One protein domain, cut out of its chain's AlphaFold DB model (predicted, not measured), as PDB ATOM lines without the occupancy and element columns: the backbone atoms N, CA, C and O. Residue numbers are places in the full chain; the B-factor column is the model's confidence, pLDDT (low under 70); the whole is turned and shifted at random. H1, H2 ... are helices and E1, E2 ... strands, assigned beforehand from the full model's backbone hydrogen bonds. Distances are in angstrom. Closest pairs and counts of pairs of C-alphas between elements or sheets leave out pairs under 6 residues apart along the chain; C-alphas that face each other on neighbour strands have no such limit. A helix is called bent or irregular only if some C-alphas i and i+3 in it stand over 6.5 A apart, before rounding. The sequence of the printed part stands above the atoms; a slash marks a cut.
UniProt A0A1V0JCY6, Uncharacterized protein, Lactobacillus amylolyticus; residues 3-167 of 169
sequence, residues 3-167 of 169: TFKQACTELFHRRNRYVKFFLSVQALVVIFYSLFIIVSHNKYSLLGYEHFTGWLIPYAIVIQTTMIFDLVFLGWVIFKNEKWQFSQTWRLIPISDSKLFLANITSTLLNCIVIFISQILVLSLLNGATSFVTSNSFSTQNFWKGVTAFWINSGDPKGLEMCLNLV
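What this domain is: This is residues 3 to 167 of the 169 residues of an uncharacterized protein of Lactobacillus amylolyticus (UniProt A0A1V0JCY6). Three long helices, H1, H2 and H4, form an up-and-down bundle, each running against the one before it, along the longest axis. The strand hairpin E1 and E2 packs on H2 at one end, short H3 is in the turn at the other, and beyond H5 residues 154 to 167, with H6, stick out. The printed part has 165 residues, with six named helices and two named strands in the order H1, E1, E2, H2, H3, H4, H5, H6; it is mostly helix, with an antiparallel sheet E1 - E2. It is loose, with a radius of gyration of the C-alphas of 19.7 A, and spans 60 by 38 by 29 A.

Where its parts are: H1, residues 4 to 39, begins at C-alpha 4 (-1.394, -31.970, 33.019), measures 52.3 A and has a kink near residue 14. E1 is residues 44 to 46, E2 49 to 52. H2, residues 54 to 86, 49.2 A, is only just irregular: C-alphas 55 and 58 are 6.7 A apart. H3 is residues 88 to 92; H4, residues 97 to 133, measures 54.7 A. H5 is residues 140 to 153; H6, residues 157 to 167, ends at C-alpha 167 (18.352, -9.918, 43.676).

How they stand to each other: H1, with residues 22 to 38 alone, touches H2, opposite ways at a shallow tilt of 34.8 degrees, only just short of steep; the closest C-alphas, of Ser 34 and Pro 58, are 5.4 A apart. H4, with residues 99 to 115 alone, touches H1, the same way at 31 degrees, closest at C-alphas 8 and 103, 4.8 A. H2 and H4 touch, opposite ways at 7 degrees, closest at C-alphas 59 and 126, 6.2 A. In the hairpin, N 52 and O 44 are within hydrogen-bond range at 2.9 A. H2 and H5 are near each other, with 7 pairs of C-alphas within 10 A. Every O i to N i+4 pair is within range in H4 and H5, but 30 of 32 in H1, 26 of 29 in H2, 5 of 7 in H6 and 0 of 1 in H3, where 1 of 2 O i to N i+3 pairs is.

The domain as a whole: The C-alphas farthest apart, of His 41 and Pro 94, are 60.5 A apart. The printed part has no cut and no long link. pLDDT is under 70 at residues 45 to 53, 86 to 92 and 130 to 167.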
ATOM      1  N   THR A   3      -5.411 -34.560  34.153       76.88
ATOM      2  CA  THR A   3      -4.225 -34.556  33.286       76.88
ATOM      3  C   THR A   3      -3.516 -33.203  33.343       76.88
ATOM      4  O   THR A   3      -4.136 -32.167  33.581       76.88
ATOM      5  N   PHE A   4      -2.206 -33.194  33.080       73.94
ATOM      6  CA  PHE A   4      -1.394 -31.970  33.019       73.94
ATOM      7  C   PHE A   4      -2.004 -30.904  32.095       73.94
ATOM      8  O   PHE A   4      -2.074 -29.728  32.447       73.94
ATOM      9  N   LYS A   5      -2.511 -31.335  30.933       70.94
ATOM     10  CA  LYS A   5      -3.177 -30.469  29.958       70.94
ATOM     11  C   LYS A   5      -4.400 -29.778  30.561       70.94
ATOM     12  O   LYS A   5      -4.513 -28.566  30.447       70.94
ATOM     13  N   GLN A   6      -5.272 -30.531  31.234       75.00
ATOM     14  CA  GLN A   6      -6.467 -29.981  31.882       75.00
ATOM     15  C   GLN A   6      -6.092 -28.953  32.956       75.00
ATOM     16  O   GLN A   6      -6.624 -27.849  32.944       75.00
ATOM     17  N   ALA A   7      -5.112 -29.258  33.814       73.38
ATOM     18  CA  ALA A   7      -4.639 -28.314  34.828       73.38
ATOM     19  C   ALA A   7      -4.065 -27.022  34.209       73.38
ATOM     20  O   ALA A   7      -4.374 -25.923  34.667       73.38
ATOM     21  N   CYS A   8      -3.270 -27.137  33.140       74.81
ATOM     22  CA  CYS A   8      -2.706 -25.985  32.434       74.81
ATOM     23  C   CYS A   8      -3.794 -25.123  31.772       74.81
ATOM     24  O   CYS A   8      -3.766 -23.899  31.901       74.81
ATOM     25  N   THR A   9      -4.778 -25.743  31.112       73.00
ATOM     26  CA  THR A   9      -5.895 -25.034  30.467       73.00
ATOM     27  C   THR A   9      -6.752 -24.279  31.480       73.00
ATOM     28  O   THR A   9      -7.070 -23.114  31.245       73.00
ATOM     29  N   GLU A  10      -7.069 -24.886  32.622       77.81
ATOM     30  CA  GLU A  10      -7.839 -24.236  33.690       77.81
ATOM     31  C   GLU A  10      -7.096 -23.024  34.277       77.81
ATOM     32  O   GLU A  10      -7.647 -21.920  34.384       77.81
ATOM     33  N   LEU A  11      -5.806 -23.191  34.592       77.81
ATOM     34  CA  LEU A  11      -4.958 -22.102  35.087       77.81
ATOM     35  C   LEU A  11      -4.825 -20.974  34.058       77.81
ATOM     36  O   LEU A  11      -4.908 -19.794  34.413       77.81
ATOM     37  N   PHE A  12      -4.666 -21.327  32.783       78.81
ATOM     38  CA  PHE A  12      -4.616 -20.368  31.689       78.81
ATOM     39  C   PHE A  12      -5.928 -19.590  31.568       78.81
ATOM     40  O   PHE A  12      -5.903 -18.360  31.540       78.81
ATOM     41  N   HIS A  13      -7.075 -20.273  31.558       77.44
ATOM     42  CA  HIS A  13      -8.365 -19.619  31.357       77.44
ATOM     43  C   HIS A  13      -8.698 -18.651  32.497       77.44
ATOM     44  O   HIS A  13      -9.156 -17.528  32.250       77.44
ATOM     45  N   ARG A  14      -8.374 -19.042  33.735       79.06
ATOM     46  CA  ARG A  14      -8.504 -18.182  34.913       79.06
ATOM     47  C   ARG A  14      -7.633 -16.930  34.812       79.06
ATOM     48  O   ARG A  14      -8.085 -15.844  35.177       79.06
ATOM     49  N   ARG A  15      -6.401 -17.067  34.317       80.88
ATOM     50  CA  ARG A  15      -5.453 -15.952  34.171       80.88
ATOM     51  C   ARG A  15      -5.764 -15.029  33.002       80.88
ATOM     52  O   ARG A  15      -5.586 -13.820  33.134       80.88
ATOM     53  N   ASN A  16      -6.323 -15.564  31.924       80.56
ATOM     54  CA  ASN A  16      -6.700 -14.791  30.745       80.56
ATOM     55  C   ASN A  16      -7.720 -13.679  31.068       80.56
ATOM     56  O   ASN A  16      -7.771 -12.648  30.402       80.56
ATOM     57  N   ARG A  17      -8.522 -13.829  32.131       82.31
ATOM     58  CA  ARG A  17      -9.387 -12.739  32.611       82.31
ATOM     59  C   ARG A  17      -8.578 -11.504  33.030       82.31
ATOM     60  O   ARG A  17      -8.987 -10.389  32.720       82.31
ATOM     61  N   TYR A  18      -7.438 -11.696  33.692       84.12
ATOM     62  CA  TYR A  18      -6.550 -10.594  34.071       84.12
ATOM     63  C   TYR A  18      -5.851 -10.005  32.852       84.12
ATOM     64  O   TYR A  18      -5.787  -8.790  32.744       84.12
ATOM     65  N   VAL A  19      -5.415 -10.840  31.905       84.88
ATOM     66  CA  VAL A  19      -4.859 -10.380  30.620       84.88
ATOM     67  C   VAL A  19      -5.810  -9.399  29.930       84.88
ATOM     68  O   VAL A  19      -5.415  -8.285  29.591       84.88
ATOM     69  N   LYS A  20      -7.090  -9.771  29.795       83.81
ATOM     70  CA  LYS A  20      -8.113  -8.897  29.203       83.81
ATOM     71  C   LYS A  20      -8.283  -7.598  29.986       83.81
ATOM     72  O   LYS A  20      -8.346  -6.538  29.380       83.81
ATOM     73  N   PHE A  21      -8.322  -7.676  31.316       87.56
ATOM     74  CA  PHE A  21      -8.430  -6.495  32.172       87.56
ATOM     75  C   PHE A  21      -7.250  -5.531  31.977       87.56
ATOM     76  O   PHE A  21      -7.469  -4.341  31.781       87.56
ATOM     77  N   PHE A  22      -6.014  -6.040  31.958       88.81
ATOM     78  CA  PHE A  22      -4.816  -5.230  31.727       88.81
ATOM     79  C   PHE A  22      -4.832  -4.561  30.348       88.81
ATOM     80  O   PHE A  22      -4.582  -3.362  30.263       88.81
ATOM     81  N   LEU A  23      -5.209  -5.293  29.294       87.06
ATOM     82  CA  LEU A  23      -5.362  -4.726  27.948       87.06
ATOM     83  C   LEU A  23      -6.441  -3.634  27.898       87.06
ATOM     84  O   LEU A  23      -6.237  -2.600  27.268       87.06
ATOM     85  N   SER A  24      -7.573  -3.824  28.582       87.81
ATOM     86  CA  SER A  24      -8.623  -2.802  28.664       87.81
ATOM     87  C   SER A  24      -8.153  -1.546  29.399       87.81
ATOM     88  O   SER A  24      -8.413  -0.437  28.935       87.81
ATOM     89  N   VAL A  25      -7.436  -1.699  30.515       92.19
ATOM     90  CA  VAL A  25      -6.868  -0.562  31.259       92.19
ATOM     91  C   VAL A  25      -5.838   0.177  30.404       92.19
ATOM     92  O   VAL A  25      -5.893   1.402  30.319       92.19
ATOM     93  N   GLN A  26      -4.953  -0.548  29.718       91.00
ATOM     94  CA  GLN A  26      -3.986   0.045  28.796       91.00
ATOM     95  C   GLN A  26      -4.684   0.844  27.685       91.00
ATOM     96  O   GLN A  26      -4.305   1.983  27.417       91.00
ATOM     97  N   ALA A  27      -5.731   0.285  27.072       88.69
ATOM     98  CA  ALA A  27      -6.499   0.965  26.032       88.69
ATOM     99  C   ALA A  27      -7.135   2.270  26.541       88.69
ATOM    100  O   ALA A  27      -7.075   3.289  25.854       88.69
ATOM    101  N   LEU A  28      -7.684   2.272  27.761       92.75
ATOM    102  CA  LEU A  28      -8.219   3.489  28.377       92.75
ATOM    103  C   LEU A  28      -7.128   4.543  28.584       92.75
ATOM    104  O   LEU A  28      -7.332   5.696  28.211       92.75
ATOM    105  N   VAL A  29      -5.963   4.158  29.120       91.75
ATOM    106  CA  VAL A  29      -4.829   5.080  29.314       91.75
ATOM    107  C   VAL A  29      -4.415   5.719  27.990       91.75
ATOM    108  O   VAL A  29      -4.266   6.938  27.924       91.75
ATOM    109  N   VAL A  30      -4.295   4.924  26.924       90.56
ATOM    110  CA  VAL A  30      -3.952   5.425  25.587       90.56
ATOM    111  C   VAL A  30      -4.988   6.434  25.097       90.56
ATOM    112  O   VAL A  30      -4.605   7.508  24.635       90.56
ATOM    113  N   ILE A  31      -6.285   6.130  25.213       90.88
ATOM    114  CA  ILE A  31      -7.363   7.019  24.753       90.88
ATOM    115  C   ILE A  31      -7.345   8.338  25.534       90.88
ATOM    116  O   ILE A  31      -7.283   9.405  24.923       90.88
ATOM    117  N   PHE A  32      -7.349   8.286  26.868       92.75
ATOM    118  CA  PHE A  32      -7.376   9.490  27.703       92.75
ATOM    119  C   PHE A  32      -6.137  10.359  27.505       92.75
ATOM    120  O   PHE A  32      -6.255  11.575  27.355       92.75
ATOM    121  N   TYR A  33      -4.954   9.746  27.464       89.50
ATOM    122  CA  TYR A  33      -3.709  10.489  27.320       89.50
ATOM    123  C   TYR A  33      -3.568  11.104  25.922       89.50
ATOM    124  O   TYR A  33      -3.169  12.261  25.795       89.50
ATOM    125  N   SER A  34      -3.999  10.384  24.878       87.44
ATOM    126  CA  SER A  34      -4.043  10.924  23.512       87.44
ATOM    127  C   SER A  34      -4.984  12.124  23.416       87.44
ATOM    128  O   SER A  34      -4.604  13.155  22.867       87.44
ATOM    129  N   LEU A  35      -6.192  12.019  23.982       88.31
ATOM    130  CA  LEU A  35      -7.163  13.117  23.991       88.31
ATOM    131  C   LEU A  35      -6.628  14.337  24.744       88.31
ATOM    132  O   LEU A  35      -6.742  15.455  24.248       88.31
ATOM    133  N   PHE A  36      -5.999  14.133  25.902       88.31
ATOM    134  CA  PHE A  36      -5.415  15.215  26.691       88.31
ATOM    135  C   PHE A  36      -4.335  15.990  25.918       88.31
ATOM    136  O   PHE A  36      -4.327  17.223  25.922       88.31
ATOM    137  N   ILE A  37      -3.443  15.289  25.214       86.69
ATOM    138  CA  ILE A  37      -2.383  15.925  24.417       86.69
ATOM    139  C   ILE A  37      -2.971  16.679  23.218       86.69
ATOM    140  O   ILE A  37      -2.568  17.810  22.952       86.69
ATOM    141  N   ILE A  38      -3.956  16.090  22.533       83.62
ATOM    142  CA  ILE A  38      -4.620  16.727  21.388       83.62
ATOM    143  C   ILE A  38      -5.346  18.008  21.823       83.62
ATOM    144  O   ILE A  38      -5.182  19.043  21.182       83.62
ATOM    145  N   VAL A  39      -6.101  17.963  22.926       85.94
ATOM    146  CA  VAL A  39      -6.844  19.123  23.458       85.94
ATOM    147  C   VAL A  39      -5.905  20.214  23.969       85.94
ATOM    148  O   VAL A  39      -6.183  21.397  23.796       85.94
ATOM    149  N   SER A  40      -4.779  19.841  24.576       84.00
ATOM    150  CA  SER A  40      -3.799  20.811  25.081       84.00
ATOM    151  C   SER A  40      -2.913  21.424  23.988       84.00
ATOM    152  O   SER A  40      -2.056  22.243  24.307       84.00
ATOM    153  N   HIS A  41      -3.106  21.049  22.714       77.38
ATOM    154  CA  HIS A  41      -2.280  21.468  21.573       77.38
ATOM    155  C   HIS A  41      -0.771  21.240  21.774       77.38
ATOM    156  O   HIS A  41       0.063  21.848  21.097       77.38
ATOM    157  N   ASN A  42      -0.407  20.335  22.682       75.75
ATOM    158  CA  ASN A  42       0.976  20.019  22.982       75.75
ATOM    159  C   ASN A  42       1.532  19.024  21.965       75.75
ATOM    160  O   ASN A  42       0.830  18.162  21.435       75.75
ATOM    161  N   LYS A  43       2.836  19.123  21.707       73.62
ATOM    162  CA  LYS A  43       3.551  18.143  20.886       73.62
ATOM    163  C   LYS A  43       3.992  16.978  21.766       73.62
ATOM    164  O   LYS A  43       4.473  17.201  22.875       73.62
ATOM    165  N   TYR A  44       3.882  15.752  21.258       72.12
ATOM    166  CA  TYR A  44       4.351  14.568  21.975       72.12
ATOM    167  C   TYR A  44       5.742  14.149  21.501       72.12
ATOM    168  O   TYR A  44       5.980  14.033  20.298       72.12
ATOM    169  N   SER A  45       6.654  13.900  22.438       66.38
ATOM    170  CA  SER A  45       7.976  13.330  22.166       66.38
ATOM    171  C   SER A  45       8.057  11.921  22.735       66.38
ATOM    172  O   SER A  45       7.768  11.714  23.915       66.38
ATOM    173  N   LEU A  46       8.507  10.969  21.923       65.81
ATOM    174  CA  LEU A  46       8.762   9.593  22.342       65.81
ATOM    175  C   LEU A  46      10.257   9.313  22.200       65.81
ATOM    176  O   LEU A  46      10.793   9.432  21.102       65.81
ATOM    177  N   LEU A  47      10.915   8.897  23.286       61.25
ATOM    178  CA  LEU A  47      12.283   8.354  23.247       61.25
ATOM    179  C   LEU A  47      13.315   9.260  22.539       61.25
ATOM    180  O   LEU A  47      14.200   8.771  21.844       61.25
ATOM    181  N   GLY A  48      13.190  10.582  22.687       54.94
ATOM    182  CA  GLY A  48      14.100  11.555  22.068       54.94
ATOM    183  C   GLY A  48      13.860  11.828  20.576       54.94
ATOM    184  O   GLY A  48      14.585  12.631  20.000       54.94
ATOM    185  N   TYR A  49      12.846  11.218  19.950       57.12
ATOM    186  CA  TYR A  49      12.410  11.557  18.591       57.12
ATOM    187  C   TYR A  49      11.368  12.685  18.610       57.12
ATOM    188  O   TYR A  49      10.423  12.669  19.409       57.12
ATOM    189  N   GLU A  50      11.548  13.673  17.727       63.09
ATOM    190  CA  GLU A  50      10.755  14.902  17.734       63.09
ATOM    191  C   GLU A  50       9.326  14.743  17.191       63.09
ATOM    192  O   GLU A  50       9.081  14.203  16.115       63.09
ATOM    193  N   HIS A  51       8.407  15.319  17.973       62.62
ATOM    194  CA  HIS A  51       7.105  15.883  17.614       62.62
ATOM    195  C   HIS A  51       6.157  15.017  16.778       62.62
ATOM    196  O   HIS A  51       5.806  15.344  15.644       62.62
ATOM    197  N   PHE A  52       5.599  13.989  17.418       67.00
ATOM    198  CA  PHE A  52       4.363  13.373  16.947       67.00
ATOM    199  C   PHE A  52       3.215  14.387  17.058       67.00
ATOM    200  O   PHE A  52       2.954  14.940  18.132       67.00
ATOM    201  N   THR A  53       2.527  14.634  15.943       68.81
ATOM    202  CA  THR A  53       1.389  15.561  15.855       68.81
ATOM    203  C   THR A  53       0.159  14.867  15.280       68.81
ATOM    204  O   THR A  53       0.273  14.014  14.397       68.81
ATOM    205  N   GLY A  54      -1.029  15.255  15.748       74.81
ATOM    206  CA  GLY A  54      -2.304  14.746  15.236       74.81
ATOM    207  C   GLY A  54      -2.442  13.227  15.378       74.81
ATOM    208  O   GLY A  54      -2.266  12.674  16.460       74.81
ATOM    209  N   TRP A  55      -2.734  12.544  14.268       72.56
ATOM    210  CA  TRP A  55      -3.021  11.103  14.220       72.56
ATOM    211  C   TRP A  55      -1.850  10.190  14.609       72.56
ATOM    212  O   TRP A  55      -2.066   9.013  14.885       72.56
ATOM    213  N   LEU A  56      -0.627  10.719  14.687       77.75
ATOM    214  CA  LEU A  56       0.548   9.952  15.104       77.75
ATOM    215  C   LEU A  56       0.734   9.902  16.637       77.75
ATOM    216  O   LEU A  56       1.497   9.077  17.138       77.75
ATOM    217  N   ILE A  57       0.030  10.754  17.390       80.69
ATOM    218  CA  ILE A  57       0.072  10.803  18.863       80.69
ATOM    219  C   ILE A  57      -0.351   9.466  19.507       80.69
ATOM    220  O   ILE A  57       0.434   8.927  20.291       80.69
ATOM    221  N   PRO A  58      -1.524   8.875  19.183       82.56
ATOM    222  CA  PRO A  58      -1.935   7.610  19.795       82.56
ATOM    223  C   PRO A  58      -0.965   6.468  19.477       82.56
ATOM    224  O   PRO A  58      -0.708   5.631  20.337       82.56
ATOM    225  N   TYR A  59      -0.373   6.459  18.280       80.38
ATOM    226  CA  TYR A  59       0.631   5.468  17.896       80.38
ATOM    227  C   TYR A  59       1.863   5.519  18.815       80.38
ATOM    228  O   TYR A  59       2.279   4.494  19.358       80.38
ATOM    229  N   ALA A  60       2.406   6.715  19.053       79.75
ATOM    230  CA  ALA A  60       3.569   6.897  19.918       79.75
ATOM    231  C   ALA A  60       3.283   6.529  21.386       79.75
ATOM    232  O   ALA A  60       4.103   5.887  22.045       79.75
ATOM    233  N   ILE A  61       2.099   6.887  21.893       84.12
ATOM    234  CA  ILE A  61       1.682   6.574  23.268       84.12
ATOM    235  C   ILE A  61       1.511   5.064  23.459       84.12
ATOM    236  O   ILE A  61       1.907   4.531  24.498       84.12
ATOM    237  N   VAL A  62       0.966   4.349  22.469       85.50
ATOM    238  CA  VAL A  62       0.846   2.884  22.528       85.50
ATOM    239  C   VAL A  62       2.216   2.238  22.691       85.50
ATOM    240  O   VAL A  62       2.373   1.433  23.598       85.50
ATOM    241  N   ILE A  63       3.219   2.640  21.905       81.12
ATOM    242  CA  ILE A  63       4.577   2.071  21.992       81.12
ATOM    243  C   ILE A  63       5.188   2.257  23.387       81.12
ATOM    244  O   ILE A  63       5.810   1.343  23.925       81.12
ATOM    245  N   GLN A  64       5.024   3.437  23.984       81.81
ATOM    246  CA  GLN A  64       5.575   3.696  25.315       81.81
ATOM    247  C   GLN A  64       4.837   2.924  26.403       81.81
ATOM    248  O   GLN A  64       5.445   2.366  27.317       81.81
ATOM    249  N   THR A  65       3.509   2.914  26.318       83.88
ATOM    250  CA  THR A  65       2.670   2.288  27.336       83.88
ATOM    251  C   THR A  65       2.766   0.769  27.284       83.88
ATOM    252  O   THR A  65       2.779   0.172  28.352       83.88
ATOM    253  N   THR A  66       2.917   0.132  26.114       85.88
ATOM    254  CA  THR A  66       3.094  -1.332  26.022       85.88
ATOM    255  C   THR A  66       4.298  -1.803  26.829       85.88
ATOM    256  O   THR A  66       4.145  -2.693  27.657       85.88
ATOM    257  N   MET A  67       5.460  -1.153  26.689       80.62
ATOM    258  CA  MET A  67       6.670  -1.533  27.434       80.62
ATOM    259  C   MET A  67       6.460  -1.469  28.951       80.62
ATOM    260  O   MET A  67       6.833  -2.386  29.681       80.62
ATOM    261  N   ILE A  68       5.836  -0.390  29.434       84.19
ATOM    262  CA  ILE A  68       5.570  -0.202  30.865       84.19
ATOM    263  C   ILE A  68       4.545  -1.233  31.355       84.19
ATOM    264  O   ILE A  68       4.742  -1.857  32.397       84.19
ATOM    265  N   PHE A  69       3.464  -1.439  30.602       87.06
ATOM    266  CA  PHE A  69       2.415  -2.392  30.960       87.06
ATOM    267  C   PHE A  69       2.918  -3.836  30.970       87.06
ATOM    268  O   PHE A  69       2.501  -4.592  31.846       87.06
ATOM    269  N   ASP A  70       3.834  -4.211  30.079       86.75
ATOM    270  CA  ASP A  70       4.423  -5.552  30.050       86.75
ATOM    271  C   ASP A  70       5.263  -5.828  31.298       86.75
ATOM    272  O   ASP A  70       5.126  -6.887  31.915       86.75
ATOM    273  N   LEU A  71       6.077  -4.857  31.727       87.25
ATOM    274  CA  LEU A  71       6.860  -4.961  32.961       87.25
ATOM    275  C   LEU A  71       5.956  -5.051  34.196       87.25
ATOM    276  O   LEU A  71       6.158  -5.909  35.059       87.25
ATOM    277  N   VAL A  72       4.925  -4.203  34.262       89.38
ATOM    278  CA  VAL A  72       3.948  -4.219  35.361       89.38
ATOM    279  C   VAL A  72       3.174  -5.537  35.383       89.38
ATOM    280  O   VAL A  72       2.978  -6.116  36.452       89.38
ATOM    281  N   PHE A  73       2.758  -6.046  34.222       87.56
ATOM    282  CA  PHE A  73       2.057  -7.320  34.116       87.56
ATOM    283  C   PHE A  73       2.949  -8.487  34.546       87.56
ATOM    284  O   PHE A  73       2.508  -9.333  35.328       87.56
ATOM    285  N   LEU A  74       4.207  -8.521  34.096       86.19
ATOM    286  CA  LEU A  74       5.170  -9.551  34.481       86.19
ATOM    287  C   LEU A  74       5.373  -9.573  36.003       86.19
ATOM    288  O   LEU A  74       5.198 -10.621  36.630       86.19
ATOM    289  N   GLY A  75       5.655  -8.414  36.606       85.75
ATOM    290  CA  GLY A  75       5.809  -8.287  38.058       85.75
ATOM    291  C   GLY A  75       4.543  -8.694  38.818       85.75
ATOM    292  O   GLY A  75       4.606  -9.438  39.799       85.75
ATOM    293  N   TRP A  76       3.370  -8.294  38.323       86.56
ATOM    294  CA  TRP A  76       2.086  -8.674  38.911       86.56
ATOM    295  C   TRP A  76       1.850 -10.187  38.883       86.56
ATOM    296  O   TRP A  76       1.373 -10.762  39.867       86.56
ATOM    297  N   VAL A  77       2.172 -10.852  37.772       84.50
ATOM    298  CA  VAL A  77       1.998 -12.302  37.648       84.50
ATOM    299  C   VAL A  77       2.964 -13.058  38.556       84.50
ATOM    300  O   VAL A  77       2.528 -14.010  39.207       84.50
ATOM    301  N   ILE A  78       4.221 -12.621  38.663       83.50
ATOM    302  CA  ILE A  78       5.200 -13.208  39.593       83.50
ATOM    303  C   ILE A  78       4.686 -13.093  41.033       83.50
ATOM    304  O   ILE A  78       4.537 -14.109  41.712       83.50
ATOM    305  N   PHE A  79       4.275 -11.893  41.451       83.31
ATOM    306  CA  PHE A  79       3.754 -11.655  42.798       83.31
ATOM    307  C   PHE A  79       2.512 -12.502  43.115       83.31
ATOM    308  O   PHE A  79       2.365 -13.075  44.200       83.31
ATOM    309  N   LYS A  80       1.582 -12.623  42.158       82.44
ATOM    310  CA  LYS A  80       0.415 -13.498  42.333       82.44
ATOM    311  C   LYS A  80       0.828 -14.962  42.408       82.44
ATOM    312  O   LYS A  80       0.254 -15.684  43.221       82.44
ATOM    313  N   ASN A  81       1.785 -15.402  41.599       79.38
ATOM    314  CA  ASN A  81       2.248 -16.786  41.598       79.38
ATOM    315  C   ASN A  81       2.888 -17.173  42.932       79.38
ATOM    316  O   ASN A  81       2.538 -18.225  43.464       79.38
ATOM    317  N   GLU A  82       3.720 -16.310  43.513       76.56
ATOM    318  CA  GLU A  82       4.273 -16.527  44.854       76.56
ATOM    319  C   GLU A  82       3.161 -16.655  45.895       76.56
ATOM    320  O   GLU A  82       3.094 -17.649  46.620       76.56
ATOM    321  N   LYS A  83       2.203 -15.719  45.911       78.50
ATOM    322  CA  LYS A  83       1.081 -15.763  46.860       78.50
ATOM    323  C   LYS A  83       0.252 -17.048  46.741       78.50
ATOM    324  O   LYS A  83      -0.197 -17.591  47.751       78.50
ATOM    325  N   TRP A  84       0.035 -17.538  45.520       70.25
ATOM    326  CA  TRP A  84      -0.650 -18.811  45.283       70.25
ATOM    327  C   TRP A  84       0.152 -20.004  45.804       70.25
ATOM    328  O   TRP A  84      -0.442 -20.922  46.364       70.25
ATOM    329  N   GLN A  85       1.477 -19.976  45.669       70.12
ATOM    330  CA  GLN A  85       2.363 -21.041  46.136       70.12
ATOM    331  C   GLN A  85       2.482 -21.081  47.670       70.12
ATOM    332  O   GLN A  85       2.644 -22.154  48.245       70.12
ATOM    333  N   PHE A  86       2.306 -19.951  48.357       69.50
ATOM    334  CA  PHE A  86       2.225 -19.916  49.824       69.50
ATOM    335  C   PHE A  86       0.871 -20.377  50.386       69.50
ATOM    336  O   PHE A  86       0.793 -20.848  51.519       69.50
ATOM    337  N   SER A  87      -0.207 -20.285  49.607       68.88
ATOM    338  CA  SER A  87      -1.532 -20.739  50.034       68.88
ATOM    339  C   SER A  87      -1.639 -22.261  49.901       68.88
ATOM    340  O   SER A  87      -1.710 -22.764  48.786       68.88
ATOM    341  N   GLN A  88      -1.724 -23.010  51.010       63.97
ATOM    342  CA  GLN A  88      -1.790 -24.492  51.053       63.97
ATOM    343  C   GLN A  88      -2.894 -25.139  50.182       63.97
ATOM    344  O   GLN A  88      -2.916 -26.354  49.996       63.97
ATOM    345  N   THR A  89      -3.782 -24.337  49.596       66.81
ATOM    346  CA  THR A  89      -4.823 -24.710  48.631       66.81
ATOM    347  C   THR A  89      -4.347 -25.536  47.428       66.81
ATOM    348  O   THR A  89      -5.150 -26.270  46.857       66.81
ATOM    349  N   TRP A  90      -3.072 -25.460  47.027       62.44
ATOM    350  CA  TRP A  90      -2.547 -26.249  45.900       62.44
ATOM    351  C   TRP A  90      -2.293 -27.724  46.244       62.44
ATOM    352  O   TRP A  90      -2.312 -28.556  45.341       62.44
ATOM    353  N   ARG A  91      -2.140 -28.068  47.534       64.44
ATOM    354  CA  ARG A  91      -1.948 -29.457  47.997       64.44
ATOM    355  C   ARG A  91      -3.214 -30.319  47.916       64.44
ATOM    356  O   ARG A  91      -3.130 -31.529  48.084       64.44
ATOM    357  N   LEU A  92      -4.384 -29.718  47.675       67.38
ATOM    358  CA  LEU A  92      -5.659 -30.444  47.586       67.38
ATOM    359  C   LEU A  92      -5.925 -31.051  46.198       67.38
ATOM    360  O   LEU A  92      -6.859 -31.836  46.044       67.38
ATOM    361  N   ILE A  93      -5.141 -30.694  45.177       70.12
ATOM    362  CA  ILE A  93      -5.330 -31.212  43.818       70.12
ATOM    363  C   ILE A  93      -4.587 -32.554  43.707       70.12
ATOM    364  O   ILE A  93      -3.391 -32.590  43.988       70.12
ATOM    365  N   PRO A  94      -5.235 -33.652  43.264       72.06
ATOM    366  CA  PRO A  94      -4.601 -34.965  43.131       72.06
ATOM    367  C   PRO A  94      -3.698 -35.018  41.885       72.06
ATOM    368  O   PRO A  94      -3.986 -35.711  40.901       72.06
ATOM    369  N   ILE A  95      -2.617 -34.241  41.906       73.69
ATOM    370  CA  ILE A  95      -1.587 -34.158  40.872       73.69
ATOM    371  C   ILE A  95      -0.212 -34.028  41.539       73.69
ATOM    372  O   ILE A  95      -0.087 -33.473  42.620       73.69
ATOM    373  N   SER A  96       0.830 -34.554  40.894       78.88
ATOM    374  CA  SER A  96       2.208 -34.408  41.377       78.88
ATOM    375  C   SER A  96       2.637 -32.936  41.380       78.88
ATOM    376  O   SER A  96       2.443 -32.241  40.378       78.88
ATOM    377  N   ASP A  97       3.279 -32.505  42.468       76.31
ATOM    378  CA  ASP A  97       3.765 -31.133  42.677       76.31
ATOM    379  C   ASP A  97       4.604 -30.616  41.499       76.31
ATOM    380  O   ASP A  97       4.367 -29.517  40.996       76.31
ATOM    381  N   SER A  98       5.511 -31.441  40.964       78.25
ATOM    382  CA  SER A  98       6.355 -31.074  39.817       78.25
ATOM    383  C   SER A  98       5.536 -30.791  38.556       78.25
ATOM    384  O   SER A  98       5.850 -29.875  37.796       78.25
ATOM    385  N   LYS A  99       4.453 -31.546  38.327       76.56
ATOM    386  CA  LYS A  99       3.566 -31.345  37.168       76.56
ATOM    387  C   LYS A  99       2.705 -30.093  37.336       76.56
ATOM    388  O   LYS A  99       2.438 -29.410  36.351       76.56
ATOM    389  N   LEU A 100       2.291 -29.769  38.560       78.06
ATOM    390  CA  LEU A 100       1.537 -28.549  38.851       78.06
ATOM    391  C   LEU A 100       2.412 -27.299  38.705       78.06
ATOM    392  O   LEU A 100       1.984 -26.322  38.088       78.06
ATOM    393  N   PHE A 101       3.653 -27.353  39.191       79.62
ATOM    394  CA  PHE A 101       4.632 -26.279  39.016       79.62
ATOM    395  C   PHE A 101       4.917 -26.000  37.535       79.62
ATOM    396  O   PHE A 101       4.867 -24.851  37.091       79.62
ATOM    397  N   LEU A 102       5.122 -27.049  36.734       80.31
ATOM    398  CA  LEU A 102       5.354 -26.884  35.300       80.31
ATOM    399  C   LEU A 102       4.119 -26.288  34.595       80.31
ATOM    400  O   LEU A 102       4.252 -25.384  33.776       80.31
ATOM    401  N   ALA A 103       2.905 -26.711  34.973       78.38
ATOM    402  CA  ALA A 103       1.660 -26.164  34.421       78.38
ATOM    403  C   ALA A 103       1.491 -24.678  34.775       78.38
ATOM    404  O   ALA A 103       0.964 -23.888  33.983       78.38
ATOM    405  N   ASN A 104       1.969 -24.277  35.953       81.50
ATOM    406  CA  ASN A 104       1.956 -22.898  36.411       81.50
ATOM    407  C   ASN A 104       2.862 -21.991  35.555       81.50
ATOM    408  O   ASN A 104       2.419 -20.933  35.093       81.50
ATOM    409  N   ILE A 105       4.099 -22.421  35.299       82.50
ATOM    410  CA  ILE A 105       5.044 -21.682  34.451       82.50
ATOM    411  C   ILE A 105       4.539 -21.635  33.007       82.50
ATOM    412  O   ILE A 105       4.446 -20.551  32.433       82.50
ATOM    413  N   THR A 106       4.141 -22.775  32.432       82.00
ATOM    414  CA  THR A 106       3.663 -22.829  31.043       82.00
ATOM    415  C   THR A 106       2.436 -21.942  30.835       82.00
ATOM    416  O   THR A 106       2.391 -21.171  29.880       82.00
ATOM    417  N   SER A 107       1.450 -21.989  31.736       81.31
ATOM    418  CA  SER A 107       0.261 -21.133  31.619       81.31
ATOM    419  C   SER A 107       0.582 -19.646  31.797       81.31
ATOM    420  O   SER A 107      -0.074 -18.810  31.180       81.31
ATOM    421  N   THR A 108       1.591 -19.296  32.600       83.12
ATOM    422  CA  THR A 108       2.084 -17.915  32.719       83.12
ATOM    423  C   THR A 108       2.715 -17.448  31.410       83.12
ATOM    424  O   THR A 108       2.312 -16.419  30.875       83.12
ATOM    425  N   LEU A 109       3.625 -18.249  30.849       85.25
ATOM    426  CA  LEU A 109       4.293 -17.950  29.584       85.25
ATOM    427  C   LEU A 109       3.285 -17.777  28.439       85.25
ATOM    428  O   LEU A 109       3.363 -16.809  27.687       85.25
ATOM    429  N   LEU A 110       2.289 -18.665  28.352       84.69
ATOM    430  CA  LEU A 110       1.218 -18.568  27.359       84.69
ATOM    431  C   LEU A 110       0.407 -17.271  27.502       84.69
ATOM    432  O   LEU A 110       0.058 -16.665  26.495       84.69
ATOM    433  N   ASN A 111       0.125 -16.813  28.726       83.12
ATOM    434  CA  ASN A 111      -0.574 -15.539  28.930       83.12
ATOM    435  C   ASN A 111       0.282 -14.331  28.516       83.12
ATOM    436  O   ASN A 111      -0.253 -13.408  27.905       83.12
ATOM    437  N   CYS A 112       1.593 -14.349  28.781       85.06
ATOM    438  CA  CYS A 112       2.503 -13.303  28.299       85.06
ATOM    439  C   CYS A 112       2.537 -13.251  26.763       85.06
ATOM    440  O   CYS A 112       2.423 -12.173  26.184       85.06
ATOM    441  N   ILE A 113       2.607 -14.411  26.099       85.38
ATOM    442  CA  ILE A 113       2.564 -14.501  24.630       85.38
ATOM    443  C   ILE A 113       1.257 -13.906  24.082       85.38
ATOM    444  O   ILE A 113       1.280 -13.167  23.102       85.38
ATOM    445  N   VAL A 114       0.115 -14.183  24.720       85.88
ATOM    446  CA  VAL A 114      -1.189 -13.647  24.290       85.88
ATOM    447  C   VAL A 114      -1.249 -12.122  24.392       85.88
ATOM    448  O   VAL A 114      -1.766 -11.485  23.472       85.88
ATOM    449  N   ILE A 115      -0.716 -11.526  25.466       86.81
ATOM    450  CA  ILE A 115      -0.630 -10.060  25.593       86.81
ATOM    451  C   ILE A 115       0.241  -9.485  24.485       86.81
ATOM    452  O   ILE A 115      -0.208  -8.596  23.765       86.81
ATOM    453  N   PHE A 116       1.436 -10.044  24.303       85.56
ATOM    454  CA  PHE A 116       2.394  -9.565  23.314       85.56
ATOM    455  C   PHE A 116       1.821  -9.602  21.888       85.56
ATOM    456  O   PHE A 116       1.884  -8.613  21.157       85.56
ATOM    457  N   ILE A 117       1.169 -10.708  21.504       85.69
ATOM    458  CA  ILE A 117       0.496 -10.825  20.200       85.69
ATOM    459  C   ILE A 117      -0.628  -9.789  20.074       85.69
ATOM    460  O   ILE A 117      -0.756  -9.140  19.037       85.69
ATOM    461  N   SER A 118      -1.430  -9.606  21.126       85.06
ATOM    462  CA  SER A 118      -2.539  -8.644  21.117       85.06
ATOM    463  C   SER A 118      -2.043  -7.207  20.932       85.06
ATOM    464  O   SER A 118      -2.620  -6.456  20.147       85.06
ATOM    465  N   GLN A 119      -0.949  -6.828  21.593       86.12
ATOM    466  CA  GLN A 119      -0.338  -5.505  21.457       86.12
ATOM    467  C   GLN A 119       0.266  -5.282  20.064       86.12
ATOM    468  O   GLN A 119       0.081  -4.206  19.493       86.12
ATOM    469  N   ILE A 120       0.916  -6.295  19.473       84.25
ATOM    470  CA  ILE A 120       1.418  -6.225  18.090       84.25
ATOM    471  C   ILE A 120       0.270  -6.013  17.099       84.25
ATOM    472  O   ILE A 120       0.393  -5.189  16.193       84.25
ATOM    473  N   LEU A 121      -0.850  -6.723  17.269       84.38
ATOM    474  CA  LEU A 121      -2.021  -6.558  16.404       84.38
ATOM    475  C   LEU A 121      -2.575  -5.131  16.479       84.38
ATOM    476  O   LEU A 121      -2.822  -4.517  15.442       84.38
ATOM    477  N   VAL A 122      -2.710  -4.572  17.685       85.06
ATOM    478  CA  VAL A 122      -3.159  -3.182  17.876       85.06
ATOM    479  C   VAL A 122      -2.189  -2.195  17.226       85.06
ATOM    480  O   VAL A 122      -2.620  -1.287  16.515       85.06
ATOM    481  N   LEU A 123      -0.883  -2.388  17.409       82.81
ATOM    482  CA  LEU A 123       0.133  -1.526  16.812       82.81
ATOM    483  C   LEU A 123       0.118  -1.593  15.276       82.81
ATOM    484  O   LEU A 123       0.253  -0.567  14.611       82.81
ATOM    485  N   SER A 124      -0.078  -2.785  14.709       78.06
ATOM    486  CA  SER A 124      -0.190  -2.990  13.263       78.06
ATOM    487  C   SER A 124      -1.419  -2.287  12.682       78.06
ATOM    488  O   SER A 124      -1.300  -1.609  11.660       78.06
ATOM    489  N   LEU A 125      -2.567  -2.373  13.361       83.56
ATOM    490  CA  LEU A 125      -3.791  -1.670  12.968       83.56
ATOM    491  C   LEU A 125      -3.609  -0.149  12.999       83.56
ATOM    492  O   LEU A 125      -3.972   0.534  12.041       83.56
ATOM    493  N   LEU A 126      -3.005   0.381  14.066       81.88
ATOM    494  CA  LEU A 126      -2.729   1.813  14.179       81.88
ATOM    495  C   LEU A 126      -1.753   2.291  13.103       81.88
ATOM    496  O   LEU A 126      -1.979   3.350  12.526       81.88
ATOM    497  N   ASN A 127      -0.727   1.501  12.776       76.94
ATOM    498  CA  ASN A 127       0.202   1.847  11.701       76.94
ATOM    499  C   ASN A 127      -0.480   1.883  10.322       76.94
ATOM    500  O   ASN A 127      -0.193   2.749   9.491       76.94
ATOM    501  N   GLY A 128      -1.403   0.950  10.070       71.56
ATOM    502  CA  GLY A 128      -2.231   0.959   8.864       71.56
ATOM    503  C   GLY A 128      -3.087   2.224   8.772       71.56
ATOM    504  O   GLY A 128      -3.114   2.876   7.730       71.56
ATOM    505  N   ALA A 129      -3.716   2.624   9.882       73.62
ATOM    506  CA  ALA A 129      -4.512   3.847   9.951       73.62
ATOM    507  C   ALA A 129      -3.664   5.113   9.732       73.62
ATOM    508  O   ALA A 129      -4.054   5.987   8.956       73.62
ATOM    509  N   THR A 130      -2.481   5.209  10.347       69.88
ATOM    510  CA  THR A 130      -1.587   6.362  10.146       69.88
ATOM    511  C   THR A 130      -1.044   6.421   8.723       69.88
ATOM    512  O   THR A 130      -0.970   7.504   8.156       69.88
ATOM    513  N   SER A 131      -0.731   5.278   8.109       65.88
ATOM    514  CA  SER A 131      -0.251   5.218   6.718       65.88
ATOM    515  C   SER A 131      -1.339   5.557   5.690       65.88
ATOM    516  O   SER A 131      -1.033   5.984   4.582       65.88
ATOM    517  N   PHE A 132      -2.618   5.367   6.036       61.34
ATOM    518  CA  PHE A 132      -3.744   5.791   5.200       61.34
ATOM    519  C   PHE A 132      -3.984   7.306   5.281       61.34
ATOM    520  O   PHE A 132      -4.325   7.938   4.284       61.34
ATOM    521  N   VAL A 133      -3.800   7.895   6.466       64.94
ATOM    522  CA  VAL A 133      -4.052   9.325   6.718       64.94
ATOM    523  C   VAL A 133      -2.863  10.205   6.325       64.94
ATOM    524  O   VAL A 133      -3.045  11.311   5.822       64.94
ATOM    525  N   THR A 134      -1.640   9.728   6.541       58.38
ATOM    526  CA  THR A 134      -0.405  10.392   6.122       58.38
ATOM    527  C   THR A 134       0.282   9.507   5.097       58.38
ATOM    528  O   THR A 134       0.570   8.356   5.393       58.38
ATOM    529  N   SER A 135       0.609  10.031   3.915       52.72
ATOM    530  CA  SER A 135       1.367   9.318   2.868       52.72
ATOM    531  C   SER A 135       2.766   8.837   3.305       52.72
ATOM    532  O   SER A 135       3.481   8.220   2.520       52.72
ATOM    533  N   ASN A 136       3.151   9.093   4.559       52.44
ATOM    534  CA  ASN A 136       4.329   8.558   5.218       52.44
ATOM    535  C   ASN A 136       3.964   7.290   5.993       52.44
ATOM    536  O   ASN A 136       3.380   7.338   7.076       52.44
ATOM    537  N   SER A 137       4.372   6.143   5.462       47.69
ATOM    538  CA  SER A 137       4.359   4.883   6.195       47.69
ATOM    539  C   SER A 137       5.491   4.886   7.224       47.69
ATOM    540  O   SER A 137       6.675   4.801   6.887       47.69
ATOM    541  N   PHE A 138       5.155   4.978   8.513       50.00
ATOM    542  CA  PHE A 138       6.133   4.685   9.555       50.00
ATOM    543  C   PHE A 138       6.425   3.179   9.501       50.00
ATOM    544  O   PHE A 138       5.651   2.335   9.950       50.00
ATOM    545  N   SER A 139       7.527   2.827   8.840       48.81
ATOM    546  CA  SER A 139       7.933   1.437   8.647       48.81
ATOM    547  C   SER A 139       8.122   0.744   9.998       48.81
ATOM    548  O   SER A 139       8.721   1.303  10.915       48.81
ATOM    549  N   THR A 140       7.682  -0.511  10.113       46.44
ATOM    550  CA  THR A 140       7.978  -1.404  11.250       46.44
ATOM    551  C   THR A 140       9.477  -1.490  11.565       46.44
ATOM    552  O   THR A 140       9.852  -1.795  12.695       46.44
ATOM    553  N   GLN A 141      10.350  -1.152  10.610       44.97
ATOM    554  CA  GLN A 141      11.786  -0.998  10.847       44.97
ATOM    555  C   GLN A 141      12.127   0.161  11.794       44.97
ATOM    556  O   GLN A 141      13.049   0.034  12.593       44.97
ATOM    557  N   ASN A 142      11.386   1.270  11.753       50.72
ATOM    558  CA  ASN A 142      11.578   2.396  12.669       50.72
ATOM    559  C   ASN A 142      11.071   2.065  14.081       50.72
ATOM    560  O   ASN A 142      11.648   2.537  15.055       50.72
ATOM    561  N   PHE A 143      10.060   1.193  14.200       50.09
ATOM    562  CA  PHE A 143       9.638   0.624  15.485       50.09
ATOM    563  C   PHE A 143      10.752  -0.222  16.107       50.09
ATOM    564  O   PHE A 143      11.167   0.067  17.225       50.09
ATOM    565  N   TRP A 144      11.297  -1.206  15.379       46.94
ATOM    566  CA  TRP A 144      12.405  -2.016  15.898       46.94
ATOM    567  C   TRP A 144      13.643  -1.170  16.201       46.94
ATOM    568  O   TRP A 144      14.245  -1.376  17.247       46.94
ATOM    569  N   LYS A 145      13.963  -0.159  15.378       49.41
ATOM    570  CA  LYS A 145      15.030   0.813  15.675       49.41
ATOM    571  C   LYS A 145      14.769   1.606  16.960       49.41
ATOM    572  O   LYS A 145      15.695   1.781  17.745       49.41
ATOM    573  N   GLY A 146      13.533   2.047  17.204       47.66
ATOM    574  CA  GLY A 146      13.136   2.741  18.434       47.66
ATOM    575  C   GLY A 146      13.173   1.840  19.672       47.66
ATOM    576  O   GLY A 146      13.674   2.249  20.715       47.66
ATOM    577  N   VAL A 147      12.726   0.586  19.543       48.12
ATOM    578  CA  VAL A 147      12.836  -0.436  20.597       48.12
ATOM    579  C   VAL A 147      14.305  -0.699  20.917       48.12
ATOM    580  O   VAL A 147      14.697  -0.635  22.079       48.12
ATOM    581  N   THR A 148      15.147  -0.925  19.906       47.75
ATOM    582  CA  THR A 148      16.586  -1.125  20.119       47.75
ATOM    583  C   THR A 148      17.252   0.121  20.693       47.75
ATOM    584  O   THR A 148      18.090  -0.012  21.571       47.75
ATOM    585  N   ALA A 149      16.856   1.327  20.276       46.72
ATOM    586  CA  ALA A 149      17.386   2.574  20.823       46.72
ATOM    587  C   ALA A 149      16.995   2.770  22.294       46.72
ATOM    588  O   ALA A 149      17.817   3.240  23.069       46.72
ATOM    589  N   PHE A 150      15.790   2.362  22.708       42.22
ATOM    590  CA  PHE A 150      15.405   2.347  24.119       42.22
ATOM    591  C   PHE A 150      16.245   1.358  24.927       42.22
ATOM    592  O   PHE A 150      16.766   1.739  25.967       42.22
ATOM    593  N   TRP A 151      16.445   0.127  24.447       38.28
ATOM    594  CA  TRP A 151      17.300  -0.865  25.120       38.28
ATOM    595  C   TRP A 151      18.782  -0.455  25.164       38.28
ATOM    596  O   TRP A 151      19.464  -0.734  26.143       38.28
ATOM    597  N   ILE A 152      19.270   0.250  24.140       43.59
ATOM    598  CA  ILE A 152      20.649   0.757  24.071       43.59
ATOM    599  C   ILE A 152      20.830   1.996  24.968       43.59
ATOM    600  O   ILE A 152      21.814   2.068  25.694       43.59
ATOM    601  N   ASN A 153      19.877   2.938  24.987       39.97
ATOM    602  CA  ASN A 153      19.946   4.148  25.826       39.97
ATOM    603  C   ASN A 153      19.534   3.921  27.291       39.97
ATOM    604  O   ASN A 153      19.909   4.710  28.150       39.97
ATOM    605  N   SER A 154      18.774   2.865  27.598       37.84
ATOM    606  CA  SER A 154      18.549   2.411  28.984       37.84
ATOM    607  C   SER A 154      19.719   1.587  29.532       37.84
ATOM    608  O   SER A 154      19.754   1.300  30.727       37.84
ATOM    609  N   GLY A 155      20.711   1.280  28.689       37.81
ATOM    610  CA  GLY A 155      22.013   0.734  29.063       37.81
ATOM    611  C   GLY A 155      22.933   1.759  29.731       37.81
ATOM    612  O   GLY A 155      24.126   1.783  29.443       37.81
ATOM    613  N   ASP A 156      22.398   2.605  30.613       37.53
ATOM    614  CA  ASP A 156      23.219   3.379  31.535       37.53
ATOM    615  C   ASP A 156      23.722   2.388  32.609       37.53
ATOM    616  O   ASP A 156      22.902   1.807  33.335       37.53
ATOM    617  N   PRO A 157      25.038   2.110  32.713       43.91
ATOM    618  CA  PRO A 157      25.584   0.992  33.496       43.91
ATOM    619  C   PRO A 157      25.250   1.034  34.997       43.91
ATOM    620  O   PRO A 157      25.451   0.050  35.704       43.91
ATOM    621  N   LYS A 158      24.688   2.142  35.493       40.62
ATOM    622  CA  LYS A 158      24.275   2.322  36.891       40.62
ATOM    623  C   LYS A 158      22.900   1.727  37.218       40.62
ATOM    624  O   LYS A 158      22.645   1.409  38.376       40.62
ATOM    625  N   GLY A 159      22.016   1.547  36.230       37.31
ATOM    626  CA  GLY A 159      20.685   0.961  36.452       37.31
ATOM    627  C   GLY A 159      20.720  -0.558  36.650       37.31
ATOM    628  O   GLY A 159      19.947  -1.107  37.434       37.31
ATOM    629  N   LEU A 160      21.661  -1.237  35.983       35.94
ATOM    630  CA  LEU A 160      21.808  -2.692  36.055       35.94
ATOM    631  C   LEU A 160      22.380  -3.155  37.408       35.94
ATOM    632  O   LEU A 160      21.942  -4.178  37.931       35.94
ATOM    633  N   GLU A 161      23.291  -2.383  38.014       33.53
ATOM    634  CA  GLU A 161      23.824  -2.684  39.354       33.53
ATOM    635  C   GLU A 161      22.772  -2.522  40.459       33.53
ATOM    636  O   GLU A 161      22.781  -3.274  41.433       33.53
ATOM    637  N   MET A 162      21.812  -1.604  40.301       34.22
ATOM    638  CA  MET A 162      20.733  -1.423  41.277       34.22
ATOM    639  C   MET A 162      19.738  -2.596  41.259       34.22
ATOM    640  O   MET A 162      19.262  -3.013  42.314       34.22
ATOM    641  N   CYS A 163      19.475  -3.182  40.085       29.02
ATOM    642  CA  CYS A 163      18.632  -4.375  39.954       29.02
ATOM    643  C   CYS A 163      19.355  -5.666  40.377       29.02
ATOM    644  O   CYS A 163      18.731  -6.532  40.984       29.02
ATOM    645  N   LEU A 164      20.663  -5.795  40.118       32.16
ATOM    646  CA  LEU A 164      21.461  -6.944  40.576       32.16
ATOM    647  C   LEU A 164      21.656  -6.954  42.101       32.16
ATOM    648  O   LEU A 164      21.575  -8.019  42.710       32.16
ATOM    649  N   ASN A 165      21.797  -5.787  42.738       32.75
ATOM    650  CA  ASN A 165      21.898  -5.688  44.200       32.75
ATOM    651  C   ASN A 165      20.566  -5.912  44.941       32.75
ATOM    652  O   ASN A 165      20.578  -6.164  46.141       32.75
ATOM    653  N   LEU A 166      19.426  -5.869  44.244       30.91
ATOM    654  CA  LEU A 166      18.108  -6.213  44.802       30.91
ATOM    655  C   LEU A 166      17.763  -7.706  44.670       30.91
ATOM    656  O   LEU A 166      16.844  -8.170  45.335       30.91
ATOM    657  N   VAL A 167      18.497  -8.455  43.840       34.62
ATOM    658  CA  VAL A 167      18.352  -9.918  43.676       34.62
ATOM    659  C   VAL A 167      19.410 -10.692  44.485       34.62
ATOM    660  O   VAL A 167      19.290 -11.899  44.667       34.62
TER     661      VAL A 167